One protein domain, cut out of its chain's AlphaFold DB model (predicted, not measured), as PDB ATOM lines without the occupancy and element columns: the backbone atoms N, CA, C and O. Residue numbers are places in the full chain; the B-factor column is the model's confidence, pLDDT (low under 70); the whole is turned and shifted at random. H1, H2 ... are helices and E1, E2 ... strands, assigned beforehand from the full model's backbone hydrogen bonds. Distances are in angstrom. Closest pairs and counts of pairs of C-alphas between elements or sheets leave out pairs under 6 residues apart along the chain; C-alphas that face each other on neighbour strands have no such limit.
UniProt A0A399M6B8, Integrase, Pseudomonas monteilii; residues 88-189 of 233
ATOM      1  N   VAL A  88      21.709 -31.226 -11.629       80.94
ATOM      2  CA  VAL A  88      21.812 -30.514 -10.344       80.94
ATOM      3  C   VAL A  88      23.106 -30.861  -9.604       80.94
ATOM      4  O   VAL A  88      23.821 -29.961  -9.174       80.94
ATOM      5  N   HIS A  89      23.456 -32.146  -9.508       81.44
ATOM      6  CA  HIS A  89      24.686 -32.585  -8.846       81.44
ATOM      7  C   HIS A  89      25.937 -32.137  -9.621       81.44
ATOM      8  O   HIS A  89      26.912 -31.664  -9.031       81.44
ATOM      9  N   VAL A  90      25.910 -32.232 -10.954       84.62
ATOM     10  CA  VAL A  90      26.999 -31.726 -11.808       84.62
ATOM     11  C   VAL A  90      27.163 -30.214 -11.628       84.62
ATOM     12  O   VAL A  90      28.276 -29.743 -11.425       84.62
ATOM     13  N   TYR A  91      26.064 -29.463 -11.621       86.56
ATOM     14  CA  TYR A  91      26.063 -28.018 -11.431       86.56
ATOM     15  C   TYR A  91      26.607 -27.628 -10.054       86.56
ATOM     16  O   TYR A  91      27.534 -26.830  -9.976       86.56
ATOM     17  N   GLN A  92      26.104 -28.229  -8.974       85.62
ATOM     18  CA  GLN A  92      26.555 -27.944  -7.607       85.62
ATOM     19  C   GLN A  92      28.034 -28.301  -7.401       85.62
ATOM     20  O   GLN A  92      28.782 -27.549  -6.777       85.62
ATOM     21  N   SER A  93      28.482 -29.438  -7.944       87.19
ATOM     22  CA  SER A  93      29.890 -29.839  -7.857       87.19
ATOM     23  C   SER A  93      30.809 -28.918  -8.663       87.19
ATOM     24  O   SER A  93      31.873 -28.548  -8.164       87.19
ATOM     25  N   ALA A  94      30.390 -28.494  -9.858       91.25
ATOM     26  CA  ALA A  94      31.107 -27.509 -10.660       91.25
ATOM     27  C   ALA A  94      31.133 -26.136  -9.972       91.25
ATOM     28  O   ALA A  94      32.179 -25.499  -9.913       91.25
ATOM     29  N   GLU A  95      30.018 -25.700  -9.384       91.38
ATOM     30  CA  GLU A  95      29.933 -24.437  -8.655       91.38
ATOM     31  C   GLU A  95      30.917 -24.401  -7.480       91.38
ATOM     32  O   GLU A  95      31.630 -23.413  -7.301       91.38
ATOM     33  N   LEU A  96      31.026 -25.492  -6.717       91.81
ATOM     34  CA  LEU A  96      31.996 -25.592  -5.627       91.81
ATOM     35  C   LEU A  96      33.444 -25.497  -6.132       91.81
ATOM     36  O   LEU A  96      34.265 -24.814  -5.520       91.81
ATOM     37  N   GLN A  97      33.756 -26.147  -7.258       92.69
ATOM     38  CA  GLN A  97      35.077 -26.055  -7.890       92.69
ATOM     39  C   GLN A  97      35.384 -24.628  -8.352       92.69
ATOM     40  O   GLN A  97      36.472 -24.119  -8.085       92.69
ATOM     41  N   VAL A  98      34.418 -23.961  -8.988       94.62
ATOM     42  CA  VAL A  98      34.553 -22.569  -9.431       94.62
ATOM     43  C   VAL A  98      34.776 -21.645  -8.240       94.62
ATOM     44  O   VAL A  98      35.672 -20.808  -8.287       94.62
ATOM     45  N   ARG A  99      34.026 -21.810  -7.146       94.50
ATOM     46  CA  ARG A  99      34.207 -21.007  -5.926       94.50
ATOM     47  C   ARG A  99      35.584 -21.220  -5.297       94.50
ATOM     48  O   ARG A  99      36.213 -20.243  -4.899       94.50
ATOM     49  N   ALA A 100      36.075 -22.460  -5.246       94.38
ATOM     50  CA  ALA A 100      37.423 -22.762  -4.758       94.38
ATOM     51  C   ALA A 100      38.498 -22.105  -5.631       94.38
ATOM     52  O   ALA A 100      39.411 -21.463  -5.113       94.38
ATOM     53  N   TRP A 101      38.347 -22.202  -6.954       94.81
ATOM     54  CA  TRP A 101      39.231 -21.548  -7.914       94.81
ATOM     55  C   TRP A 101      39.206 -20.025  -7.759       94.81
ATOM     56  O   TRP A 101      40.262 -19.400  -7.675       94.81
ATOM     57  N   GLN A 102      38.027 -19.411  -7.653       94.50
ATOM     58  CA  GLN A 102      37.908 -17.967  -7.451       94.50
ATOM     59  C   GLN A 102      38.567 -17.538  -6.140       94.50
ATOM     60  O   GLN A 102      39.344 -16.594  -6.148       94.50
ATOM     61  N   TYR A 103      38.336 -18.248  -5.035       93.75
ATOM     62  CA  TYR A 103      38.989 -17.941  -3.762       93.75
ATOM     63  C   TYR A 103      40.518 -18.036  -3.864       93.75
ATOM     64  O   TYR A 103      41.224 -17.114  -3.457       93.75
ATOM     65  N   ALA A 104      41.046 -19.117  -4.442       91.88
ATOM     66  CA  ALA A 104      42.488 -19.301  -4.579       91.88
ATOM     67  C   ALA A 104      43.131 -18.166  -5.394       91.88
ATOM     68  O   ALA A 104      44.086 -17.544  -4.934       91.88
ATOM     69  N   ASN A 105      42.575 -17.840  -6.564       90.56
ATOM     70  CA  ASN A 105      43.152 -16.820  -7.441       90.56
ATOM     71  C   ASN A 105      42.887 -15.390  -6.959       90.56
ATOM     72  O   ASN A 105      43.752 -14.526  -7.063       90.56
ATOM     73  N   GLU A 106      41.687 -15.106  -6.454       90.19
ATOM     74  CA  GLU A 106      41.316 -13.741  -6.096       90.19
ATOM     75  C   GLU A 106      41.823 -13.342  -4.716       90.19
ATOM     76  O   GLU A 106      42.089 -12.153  -4.534       90.19
ATOM     77  N   PHE A 107      41.942 -14.291  -3.775       89.19
ATOM     78  CA  PHE A 107      42.239 -14.005  -2.369       89.19
ATOM     79  C   PHE A 107      43.571 -14.560  -1.851       89.19
ATOM     80  O   PHE A 107      44.170 -13.925  -0.985       89.19
ATOM     81  N   ILE A 108      44.038 -15.719  -2.326       88.12
ATOM     82  CA  ILE A 108      45.297 -16.308  -1.834       88.12
ATOM     83  C   ILE A 108      46.485 -15.866  -2.692       88.12
ATOM     84  O   ILE A 108      47.493 -15.419  -2.159       88.12
ATOM     85  N   LEU A 109      46.357 -15.990  -4.014       86.81
ATOM     86  CA  LEU A 109      47.430 -15.745  -4.985       86.81
ATOM     87  C   LEU A 109      47.491 -14.294  -5.473       86.81
ATOM     88  O   LEU A 109      48.228 -13.976  -6.399       86.81
ATOM     89  N   THR A 110      46.676 -13.421  -4.892       86.06
ATOM     90  CA  THR A 110      46.632 -12.012  -5.262       86.06
ATOM     91  C   THR A 110      47.801 -11.257  -4.633       86.06
ATOM     92  O   THR A 110      48.054 -11.379  -3.435       86.06
ATOM     93  N   ASP A 111      48.471 -10.422  -5.425       84.50
ATOM     94  CA  ASP A 111      49.485  -9.491  -4.912       84.50
ATOM     95  C   ASP A 111      48.858  -8.235  -4.286       84.50
ATOM     96  O   ASP A 111      49.490  -7.527  -3.498       84.50
ATOM     97  N   GLU A 112      47.591  -7.965  -4.611       87.81
ATOM     98  CA  GLU A 112      46.831  -6.854  -4.042       87.81
ATOM     99  C   GLU A 112      46.577  -7.042  -2.543       87.81
ATOM    100  O   GLU A 112      46.240  -8.129  -2.065       87.81
ATOM    101  N   VAL A 113      46.657  -5.942  -1.797       87.69
ATOM    102  CA  VAL A 113      46.237  -5.925  -0.398       87.69
ATOM    103  C   VAL A 113      44.714  -5.928  -0.350       87.69
ATOM    104  O   VAL A 113      44.064  -4.978  -0.773       87.69
ATOM    105  N   LEU A 114      44.142  -7.010   0.172       90.38
ATOM    106  CA  LEU A 114      42.703  -7.111   0.383       90.38
ATOM    107  C   LEU A 114      42.283  -6.306   1.615       90.38
ATOM    108  O   LEU A 114      42.912  -6.392   2.672       90.38
ATOM    109  N   HIS A 115      41.179  -5.580   1.483       89.56
ATOM    110  CA  HIS A 115      40.574  -4.795   2.554       89.56
ATOM    111  C   HIS A 115      39.464  -5.589   3.253       89.56
ATOM    112  O   HIS A 115      38.951  -6.581   2.733       89.56
ATOM    113  N   GLY A 116      39.075  -5.143   4.445       88.25
ATOM    114  CA  GLY A 116      38.078  -5.813   5.277       88.25
ATOM    115  C   GLY A 116      38.660  -6.926   6.165       88.25
ATOM    116  O   GLY A 116      39.822  -7.315   6.014       88.25
ATOM    117  N   PRO A 117      37.876  -7.442   7.126       88.88
ATOM    118  CA  PRO A 117      38.394  -8.310   8.186       88.88
ATOM    119  C   PRO A 117      38.981  -9.628   7.671       88.88
ATOM    120  O   PRO A 117      40.038 -10.053   8.138       88.88
ATOM    121  N   HIS A 118      38.355 -10.248   6.663       89.69
ATOM    122  CA  HIS A 118      38.885 -11.480   6.069       89.69
ATOM    123  C   HIS A 118      40.146 -11.217   5.229       89.69
ATOM    124  O   HIS A 118      41.073 -12.025   5.237       89.69
ATOM    125  N   GLY A 119      40.223 -10.063   4.556       87.62
ATOM    126  CA  GLY A 119      41.411  -9.638   3.808       87.62
ATOM    127  C   GLY A 119      42.622  -9.399   4.717       87.62
ATOM    128  O   GLY A 119      43.720  -9.886   4.443       87.62
ATOM    129  N   LEU A 120      42.401  -8.741   5.858       87.12
ATOM    130  CA  LEU A 120      43.416  -8.545   6.899       87.12
ATOM    131  C   LEU A 120      43.885  -9.877   7.501       87.12
ATOM    132  O   LEU A 120      45.088 -10.090   7.662       87.12
ATOM    133  N   TRP A 121      42.955 -10.793   7.786       87.38
ATOM    134  CA  TRP A 121      43.284 -12.138   8.266       87.38
ATOM    135  C   TRP A 121      44.135 -12.918   7.253       87.38
ATOM    136  O   TRP A 121      45.131 -13.541   7.628       87.38
ATOM    137  N   LEU A 122      43.796 -12.834   5.961       84.81
ATOM    138  CA  LEU A 122      44.573 -13.450   4.885       84.81
ATOM    139  C   LEU A 122      45.979 -12.863   4.794       84.81
ATOM    140  O   LEU A 122      46.933 -13.623   4.682       84.81
ATOM    141  N   LYS A 123      46.145 -11.543   4.920       78.19
ATOM    142  CA  LYS A 123      47.471 -10.906   4.915       78.19
ATOM    143  C   LYS A 123      48.397 -11.493   5.988       78.19
ATOM    144  O   LYS A 123      49.584 -11.662   5.722       78.19
ATOM    145  N   GLY A 124      47.852 -11.823   7.162       71.75
ATOM    146  CA  GLY A 124      48.600 -12.413   8.275       71.75
ATOM    147  C   GLY A 124      48.920 -13.906   8.128       71.75
ATOM    148  O   GLY A 124      49.900 -14.357   8.709       71.75
ATOM    149  N   LYS A 125      48.131 -14.683   7.369       69.38
ATOM    150  CA  LYS A 125      48.327 -16.144   7.222       69.38
ATOM    151  C   LYS A 125      48.838 -16.606   5.852       69.38
ATOM    152  O   LYS A 125      49.487 -17.647   5.763       69.38
ATOM    153  N   ALA A 126      48.521 -15.877   4.784       58.91
ATOM    154  CA  ALA A 126      48.742 -16.310   3.405       58.91
ATOM    155  C   ALA A 126      50.133 -15.949   2.864       58.91
ATOM    156  O   ALA A 126      50.655 -16.682   2.023       58.91
ATOM    157  N   LYS A 127      50.762 -14.860   3.337       55.66
ATOM    158  CA  LYS A 127      52.050 -14.394   2.788       55.66
ATOM    159  C   LYS A 127      53.235 -15.321   3.076       55.66
ATOM    160  O   LYS A 127      54.122 -15.395   2.230       55.66
ATOM    161  N   ASP A 128      53.212 -16.056   4.186       53.59
ATOM    162  CA  ASP A 128      54.321 -16.946   4.567       53.59
ATOM    163  C   ASP A 128      54.157 -18.386   4.061       53.59
ATOM    164  O   ASP A 128      55.140 -19.107   3.928       53.59
ATOM    165  N   SER A 129      52.931 -18.816   3.744       54.25
ATOM    166  CA  SER A 129      52.636 -20.215   3.389       54.25
ATOM    167  C   SER A 129      52.397 -20.450   1.894       54.25
ATOM    168  O   SER A 129      52.722 -21.521   1.393       54.25
ATOM    169  N   SER A 130      51.865 -19.471   1.154       58.09
ATOM    170  CA  SER A 130      51.429 -19.681  -0.240       58.09
ATOM    171  C   SER A 130      52.560 -19.698  -1.273       58.09
ATOM    172  O   SER A 130      52.439 -20.383  -2.283       58.09
ATOM    173  N   LYS A 131      53.675 -18.993  -1.030       60.56
ATOM    174  CA  LYS A 131      54.774 -18.859  -2.009       60.56
ATOM    175  C   LYS A 131      55.530 -20.161  -2.287       60.56
ATOM    176  O   LYS A 131      56.214 -20.255  -3.300       60.56
ATOM    177  N   THR A 132      55.408 -21.143  -1.399       66.88
ATOM    178  CA  THR A 132      56.149 -22.410  -1.472       66.88
ATOM    179  C   THR A 132      55.269 -23.573  -1.940       66.88
ATOM    180  O   THR A 132      55.790 -24.631  -2.274       66.88
ATOM    181  N   ILE A 133      53.942 -23.397  -1.975       74.69
ATOM    182  CA  ILE A 133      52.997 -24.473  -2.294       74.69
ATOM    183  C   ILE A 133      52.680 -24.448  -3.798       74.69
ATOM    184  O   ILE A 133      52.292 -23.401  -4.323       74.69
ATOM    185  N   PRO A 134      52.783 -25.586  -4.509       83.94
ATOM    186  CA  PRO A 134      52.334 -25.690  -5.891       83.94
ATOM    187  C   PRO A 134      50.857 -25.300  -6.049       83.94
ATOM    188  O   PRO A 134      50.004 -25.702  -5.259       83.94
ATOM    189  N   TYR A 135      50.525 -24.574  -7.122       86.69
ATOM    190  CA  TYR A 135      49.156 -24.111  -7.403       86.69
ATOM    191  C   TYR A 135      48.096 -25.221  -7.303       86.69
ATOM    192  O   TYR A 135      47.024 -25.017  -6.734       86.69
ATOM    193  N   ALA A 136      48.404 -26.401  -7.850       85.00
ATOM    194  CA  ALA A 136      47.495 -27.542  -7.848       85.00
ATOM    195  C   ALA A 136      47.170 -28.013  -6.421       85.00
ATOM    196  O   ALA A 136      46.001 -28.202  -6.089       85.00
ATOM    197  N   GLU A 137      48.182 -28.122  -5.560       86.81
ATOM    198  CA  GLU A 137      48.011 -28.523  -4.160       86.81
ATOM    199  C   GLU A 137      47.209 -27.483  -3.375       86.81
ATOM    200  O   GLU A 137      46.314 -27.837  -2.606       86.81
ATOM    201  N   LEU A 138      47.465 -26.195  -3.623       87.88
ATOM    202  CA  LEU A 138      46.717 -25.103  -3.010       87.88
ATOM    203  C   LEU A 138      45.227 -25.150  -3.376       87.88
ATOM    204  O   LEU A 138      44.357 -24.983  -2.513       87.88
ATOM    205  N   LEU A 139      44.922 -25.358  -4.658       91.62
ATOM    206  CA  LEU A 139      43.547 -25.445  -5.135       91.62
ATOM    207  C   LEU A 139      42.844 -26.682  -4.566       91.62
ATOM    208  O   LEU A 139      41.696 -26.589  -4.126       91.62
ATOM    209  N   GLU A 140      43.530 -27.825  -4.532       92.69
ATOM    210  CA  GLU A 140      43.003 -29.048  -3.932       92.69
ATOM    211  C   GLU A 140      42.723 -28.895  -2.436       92.69
ATOM    212  O   GLU A 140      41.664 -29.329  -1.973       92.69
ATOM    213  N   ASP A 141      43.627 -28.276  -1.674       91.31
ATOM    214  CA  ASP A 141      43.416 -28.022  -0.247       91.31
ATOM    215  C   ASP A 141      42.242 -27.065  -0.018       91.31
ATOM    216  O   ASP A 141      41.340 -27.348   0.776       91.31
ATOM    217  N   THR A 142      42.177 -25.983  -0.797       92.69
ATOM    218  CA  THR A 142      41.051 -25.038  -0.766       92.69
ATOM    219  C   THR A 142      39.729 -25.764  -1.023       92.69
ATOM    220  O   THR A 142      38.770 -25.606  -0.265       92.69
ATOM    221  N   LEU A 143      39.682 -26.622  -2.044       94.69
ATOM    222  CA  LEU A 143      38.498 -27.410  -2.372       94.69
ATOM    223  C   LEU A 143      38.137 -28.401  -1.254       94.69
ATOM    224  O   LEU A 143      36.956 -28.565  -0.946       94.69
ATOM    225  N   LYS A 144      39.123 -29.056  -0.626       95.00
ATOM    226  CA  LYS A 144      38.902 -29.960   0.517       95.00
ATOM    227  C   LYS A 144      38.289 -29.211   1.701       95.00
ATOM    228  O   LYS A 144      37.309 -29.690   2.267       95.00
ATOM    229  N   ARG A 145      38.800 -28.024   2.033       94.00
ATOM    230  CA  ARG A 145      38.265 -27.167   3.106       94.00
ATOM    231  C   ARG A 145      36.831 -26.721   2.828       94.00
ATOM    232  O   ARG A 145      35.987 -26.799   3.719       94.00
ATOM    233  N   MET A 146      36.527 -26.330   1.589       94.62
ATOM    234  CA  MET A 146      35.158 -25.974   1.199       94.62
ATOM    235  C   MET A 146      34.203 -27.172   1.267       94.62
ATOM    236  O   MET A 146      33.095 -27.040   1.776       94.62
ATOM    237  N   LYS A 147      34.639 -28.365   0.835       93.06
ATOM    238  CA  LYS A 147      33.847 -29.605   0.952       93.06
ATOM    239  C   LYS A 147      33.546 -29.987   2.403       93.06
ATOM    240  O   LYS A 147      32.482 -30.534   2.666       93.06
ATOM    241  N   ARG A 148      34.466 -29.705   3.332       94.69
ATOM    242  CA  ARG A 148      34.258 -29.905   4.777       94.69
ATOM    243  C   ARG A 148      33.387 -28.820   5.422       94.69
ATOM    244  O   ARG A 148      33.033 -28.960   6.585       94.69
ATOM    245  N   GLY A 149      33.046 -27.751   4.696       91.38
ATOM    246  CA  GLY A 149      32.292 -26.614   5.229       91.38
ATOM    247  C   GLY A 149      33.122 -25.653   6.090       91.38
ATOM    248  O   GLY A 149      32.565 -24.756   6.709       91.38
ATOM    249  N   GLU A 150      34.449 -25.803   6.121       92.00
ATOM    250  CA  GLU A 150      35.359 -24.940   6.898       92.00
ATOM    251  C   GLU A 150      35.604 -23.583   6.228       92.00
ATOM    252  O   GLU A 150      36.083 -22.638   6.856       92.00
ATOM    253  N   LEU A 151      35.345 -23.507   4.925       91.75
ATOM    254  CA  LEU A 151      35.526 -22.315   4.117       91.75
ATOM    255  C   LEU A 151      34.310 -22.151   3.212       91.75
ATOM    256  O   LEU A 151      33.989 -23.041   2.429       91.75
ATOM    257  N   HIS A 152      33.672 -20.991   3.278       93.25
ATOM    258  CA  HIS A 152      32.687 -20.572   2.296       93.25
ATOM    259  C   HIS A 152      33.250 -19.401   1.493       93.25
ATOM    260  O   HIS A 152      34.009 -18.583   2.015       93.25
ATOM    261  N   TYR A 153      32.900 -19.335   0.213       93.75
ATOM    262  CA  TYR A 153      33.234 -18.213  -0.649       93.75
ATOM    263  C   TYR A 153      32.083 -17.925  -1.600       93.75
ATOM    264  O   TYR A 153      31.562 -18.828  -2.258       93.75
ATOM    265  N   GLN A 154      31.729 -16.650  -1.700       90.62
ATOM    266  CA  GLN A 154      30.799 -16.147  -2.689       90.62
ATOM    267  C   GLN A 154      31.350 -14.853  -3.297       90.62
ATOM    268  O   GLN A 154      31.638 -13.914  -2.549       90.62
ATOM    269  N   PRO A 155      31.479 -14.764  -4.633       89.81
ATOM    270  CA  PRO A 155      31.962 -13.550  -5.273       89.81
ATOM    271  C   PRO A 155      30.961 -12.403  -5.087       89.81
ATOM    272  O   PRO A 155      29.738 -12.585  -5.171       89.81
ATOM    273  N   THR A 156      31.490 -11.205  -4.856       88.88
ATOM    274  CA  THR A 156      30.724  -9.957  -4.795       88.88
ATOM    275  C   THR A 156      31.279  -8.958  -5.815       88.88
ATOM    276  O   THR A 156      32.422  -9.102  -6.256       88.88
ATOM    277  N   PRO A 157      30.505  -7.931  -6.209       87.69
ATOM    278  CA  PRO A 157      30.988  -6.911  -7.144       87.69
ATOM    279  C   PRO A 157      32.269  -6.200  -6.674       87.69
ATOM    280  O   PRO A 157      33.112  -5.855  -7.491       87.69
ATOM    281  N   VAL A 158      32.444  -6.050  -5.356       89.00
ATOM    282  CA  VAL A 158      33.592  -5.369  -4.729       89.00
ATOM    283  C   VAL A 158      34.722  -6.319  -4.297       89.00
ATOM    284  O   VAL A 158      35.738  -5.875  -3.768       89.00
ATOM    285  N   GLY A 159      34.570  -7.636  -4.471       91.12
ATOM    286  CA  GLY A 159      35.494  -8.626  -3.914       91.12
ATOM    287  C   GLY A 159      34.836  -9.989  -3.724       91.12
ATOM    288  O   GLY A 159      34.411 -10.626  -4.691       91.12
ATOM    289  N   GLY A 160      34.742 -10.420  -2.468       91.56
ATOM    290  CA  GLY A 160      34.049 -11.644  -2.085       91.56
ATOM    291  C   GLY A 160      33.621 -11.673  -0.618       91.56
ATOM    292  O   GLY A 160      34.045 -10.861   0.208       91.56
ATOM    293  N   CYS A 161      32.746 -12.621  -0.304       91.56
ATOM    294  CA  CYS A 161      32.179 -12.849   1.019       91.56
ATOM    295  C   CYS A 161      32.473 -14.279   1.472       91.56
ATOM    296  O   CYS A 161      32.300 -15.221   0.696       91.56
ATOM    297  N   THR A 162      32.873 -14.445   2.731       92.94
ATOM    298  CA  THR A 162      33.118 -15.759   3.344       92.94
ATOM    299  C   THR A 162      32.022 -16.213   4.305       92.94
ATOM    300  O   THR A 162      32.131 -17.282   4.898       92.94
ATOM    301  N   SER A 163      30.938 -15.442   4.447       90.44
ATOM    302  CA  SER A 163      29.786 -15.847   5.260       90.44
ATOM    303  C   SER A 163      28.984 -16.928   4.546       90.44
ATOM    304  O   SER A 163      28.672 -16.762   3.367       90.44
ATOM    305  N   GLY A 164      28.642 -18.007   5.253       87.44
ATOM    306  CA  GLY A 164      27.665 -19.007   4.805       87.44
ATOM    307  C   GLY A 164      26.211 -18.630   5.124       87.44
ATOM    308  O   GLY A 164      25.299 -19.363   4.756       87.44
ATOM    309  N   GLU A 165      25.988 -17.509   5.814       86.94
ATOM    310  CA  GLU A 165      24.663 -17.040   6.220       86.94
ATOM    311  C   GLU A 165      24.002 -16.178   5.135       86.94
ATOM    312  O   GLU A 165      24.664 -15.553   4.299       86.94
ATOM    313  N   VAL A 166      22.670 -16.100   5.176       84.69
ATOM    314  CA  VAL A 166      21.901 -15.227   4.284       84.69
ATOM    315  C   VAL A 166      22.260 -13.766   4.562       84.69
ATOM    316  O   VAL A 166      22.129 -13.265   5.676       84.69
ATOM    317  N   CYS A 167      22.707 -13.052   3.529       84.50
ATOM    318  CA  CYS A 167      23.098 -11.656   3.673       84.50
ATOM    319  C   CYS A 167      21.886 -10.722   3.567       84.50
ATOM    320  O   CYS A 167      21.413 -10.427   2.471       84.50
ATOM    321  N   HIS A 168      21.445 -10.171   4.698       81.25
ATOM    322  CA  HIS A 168      20.370  -9.169   4.725       81.25
ATOM    323  C   HIS A 168      20.794  -7.792   4.190       81.25
ATOM    324  O   HIS A 168      19.949  -6.987   3.816       81.25
ATOM    325  N   LYS A 169      22.104  -7.530   4.092       75.00
ATOM    326  CA  LYS A 169      22.653  -6.269   3.568       75.00
ATOM    327  C   LYS A 169      22.697  -6.208   2.035       75.00
ATOM    328  O   LYS A 169      22.914  -5.141   1.477       75.00
ATOM    329  N   ARG A 170      22.521  -7.349   1.354       65.19
ATOM    330  CA  ARG A 170      22.689  -7.496  -0.106       65.19
ATOM    331  C   ARG A 170      21.364  -7.509  -0.878       65.19
ATOM    332  O   ARG A 170      21.375  -7.697  -2.088       65.19
ATOM    333  N   ILE A 171      20.224  -7.352  -0.203       51.59
ATOM    334  CA  ILE A 171      18.916  -7.731  -0.763       51.59
ATOM    335  C   ILE A 171      18.511  -6.917  -2.014       51.59
ATOM    336  O   ILE A 171      17.726  -7.430  -2.806       51.59
ATOM    337  N   SER A 172      19.098  -5.744  -2.295       53.72
ATOM    338  CA  SER A 172      18.758  -4.985  -3.515       53.72
ATOM    339  C   SER A 172      19.775  -3.898  -3.920       53.72
ATOM    340  O   SER A 172      19.471  -2.719  -3.823       53.72
ATOM    341  N   VAL A 173      20.952  -4.264  -4.447       58.31
ATOM    342  CA  VAL A 173      21.881  -3.327  -5.150       58.31
ATOM    343  C   VAL A 173      22.747  -2.418  -4.253       58.31
ATOM    344  O   VAL A 173      23.564  -1.664  -4.758       58.31
ATOM    345  N   ASN A 174      22.699  -2.525  -2.921       69.31
ATOM    346  CA  ASN A 174      23.612  -1.726  -2.094       69.31
ATOM    347  C   ASN A 174      25.045  -2.311  -2.087       69.31
ATOM    348  O   ASN A 174      25.351  -3.241  -1.331       69.31
ATOM    349  N   PHE A 175      25.933  -1.754  -2.917       67.81
ATOM    350  CA  PHE A 175      27.357  -2.117  -2.956       67.81
ATOM    351  C   PHE A 175      28.084  -1.823  -1.630       67.81
ATOM    352  O   PHE A 175      29.032  -2.535  -1.284       67.81
ATOM    353  N   LEU A 176      27.589  -0.859  -0.846       73.44
ATOM    354  CA  LEU A 176      28.119  -0.459   0.461       73.44
ATOM    355  C   LEU A 176      27.776  -1.440   1.583       73.44
ATOM    356  O   LEU A 176      28.343  -1.355   2.668       73.44
ATOM    357  N   GLY A 177      26.900  -2.425   1.357       78.44
ATOM    358  CA  GLY A 177      26.558  -3.417   2.384       78.44
ATOM    359  C   GLY A 177      27.762  -4.233   2.890       78.44
ATOM    360  O   GLY A 177      27.693  -4.860   3.952       78.44
ATOM    361  N   CYS A 178      28.865  -4.234   2.132       82.69
ATOM    362  CA  CYS A 178      30.126  -4.872   2.506       82.69
ATOM    363  C   CYS A 178      31.013  -4.003   3.411       82.69
ATOM    364  O   CYS A 178      31.955  -4.544   3.995       82.69
ATOM    365  N   ASP A 179      30.719  -2.711   3.558       81.75
ATOM    366  CA  ASP A 179      31.456  -1.835   4.461       81.75
ATOM    367  C   ASP A 179      31.280  -2.277   5.925       81.75
ATOM    368  O   ASP A 179      30.190  -2.662   6.370       81.75
ATOM    369  N   GLY A 180      32.394  -2.344   6.652       80.06
ATOM    370  CA  GLY A 180      32.454  -2.851   8.027       80.06
ATOM    371  C   GLY A 180      31.965  -4.298   8.224       80.06
ATOM    372  O   GLY A 180      31.761  -4.736   9.360       80.06
ATOM    373  N   CYS A 181      31.732  -5.074   7.160       87.38
ATOM    374  CA  CYS A 181      31.219  -6.438   7.278       87.38
ATOM    375  C   CYS A 181      32.319  -7.418   7.716       87.38
ATOM    376  O   CYS A 181      33.368  -7.515   7.084       87.38
ATOM    377  N   LYS A 182      32.048  -8.220   8.758       88.25
ATOM    378  CA  LYS A 182      32.995  -9.199   9.335       88.25
ATOM    379  C   LYS A 182      33.500 -10.243   8.338       88.25
ATOM    380  O   LYS A 182      34.611 -10.736   8.479       88.25
ATOM    381  N   SER A 183      32.685 -10.583   7.346       89.94
ATOM    382  CA  SER A 183      32.971 -11.658   6.390       89.94
ATOM    383  C   SER A 183      33.350 -11.140   5.003       89.94
ATOM    384  O   SER A 183      33.499 -11.930   4.073       89.94
ATOM    385  N   ALA A 184      33.473  -9.820   4.840       90.38
ATOM    386  CA  ALA A 184      33.879  -9.221   3.582       90.38
ATOM    387  C   ALA A 184      35.403  -9.252   3.430       90.38
ATOM    388  O   ALA A 184      36.162  -8.983   4.367       90.38
ATOM    389  N   ALA A 185      35.830  -9.547   2.208       91.88
ATOM    390  CA  ALA A 185      37.163  -9.256   1.721       91.88
ATOM    391  C   ALA A 185      37.016  -8.492   0.403       91.88
ATOM    392  O   ALA A 185      36.434  -8.973  -0.571       91.88
ATOM    393  N   ILE A 186      37.489  -7.254   0.425       91.56
ATOM    394  CA  ILE A 186      37.304  -6.266  -0.630       91.56
ATOM    395  C   ILE A 186      38.586  -6.206  -1.442       91.56
ATOM    396  O   ILE A 186      39.683  -6.115  -0.886       91.56
ATOM    397  N   LYS A 187      38.437  -6.292  -2.761       92.44
ATOM    398  CA  LYS A 187      39.551  -6.312  -3.701       92.44
ATOM    399  C   LYS A 187      39.615  -4.969  -4.438       92.44
ATOM    400  O   LYS A 187      38.689  -4.686  -5.202       92.44
ATOM    401  N   PRO A 188      40.675  -4.161  -4.243       92.75
ATOM    402  CA  PRO A 188      40.790  -2.831  -4.839       92.75
ATOM    403  C   PRO A 188      40.548  -2.796  -6.349       92.75
ATOM    404  O   PRO A 188      39.732  -2.002  -6.817       92.75
ATOM    405  N   SER A 189      41.156  -3.709  -7.114       93.69
ATOM    406  CA  SER A 189      40.989  -3.734  -8.575       93.69
ATOM    407  C   SER A 189      39.544  -3.946  -9.027       93.69
ATOM    408  O   SER A 189      39.122  -3.382 -10.037       93.69
TER     409      SER A 189
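What this domain is: This is residues 88 to 189 of the 233 residues of the protein "Integrase" of Pseudomonas monteilii (UniProt A0A399M6B8). A long helix, H1, runs between a small three-stranded sheet and H3, with the kinked helix H2 crossing at its last turn and its first residues reaching beyond the rest. On the far side of the sheet from H3, a long loop, residues 162 to 174, swings out and leads to the short H4. The printed part has 102 residues, in the order H1 H2 H3 E1 E2 H4 E3; the antiparallel sheet runs E1 E2 E3, and the class is mostly helix. It is compact, with a radius of gyration of the C-alphas of 13.7 A and spans of 38 by 36 by 22 A.

How they stand to each other: H1, residues 88 to 108, touches H2, residues 117 to 132, with residues 107 to 108 alone, about perpendicular at 83 degrees; the closest C-alphas, of Ile 108 and Ala 126, are 6.3 A apart. H2 has a kink of 55 degrees near residue 126. With residues 96 to 104 alone, H1 touches H3, residues 135 to 147, opposite ways at a steep tilt of 55 degrees; the closest C-alphas, of Ala 100 and Leu 143, are 5.3 A apart. E1, residues 154 to 156, and E2, residues 159 to 161, form a hairpin, with N 154 and O 161 at 2.8 A, within hydrogen-bond range. E3, residues 184 to 186, is antiparallel to E2, with N 160 and O 185 at 2.9 A. H1 is on one face of this sheet, making two layers, helix over sheet, at a height over the sheet of 7.9 A. H2, on the same face, stands up from the sheet over E3. H4, residues 175 to 178, only grazes the sheet. Every O i to N i+4 pair is within hydrogen-bond range in H1 and H3, 7 of 12 in H2; H4 is too short for one.

Where its parts are: H1 begins at C-alpha 88 (21.812, -30.514, -10.344) and is 28.7 A long; H2 is 24.6 A and H3 18.3 A. E3 ends at C-alpha 186 (37.304, -6.266, -0.630).

The domain as a whole: The two C-alphas farthest apart, of Thr 132 and Ser 172, are 41.3 A apart. The printed part has no cut, and the link E2 to H4 is long. The pLDDT is under 70 at residues 125 to 132 and 170 to 175.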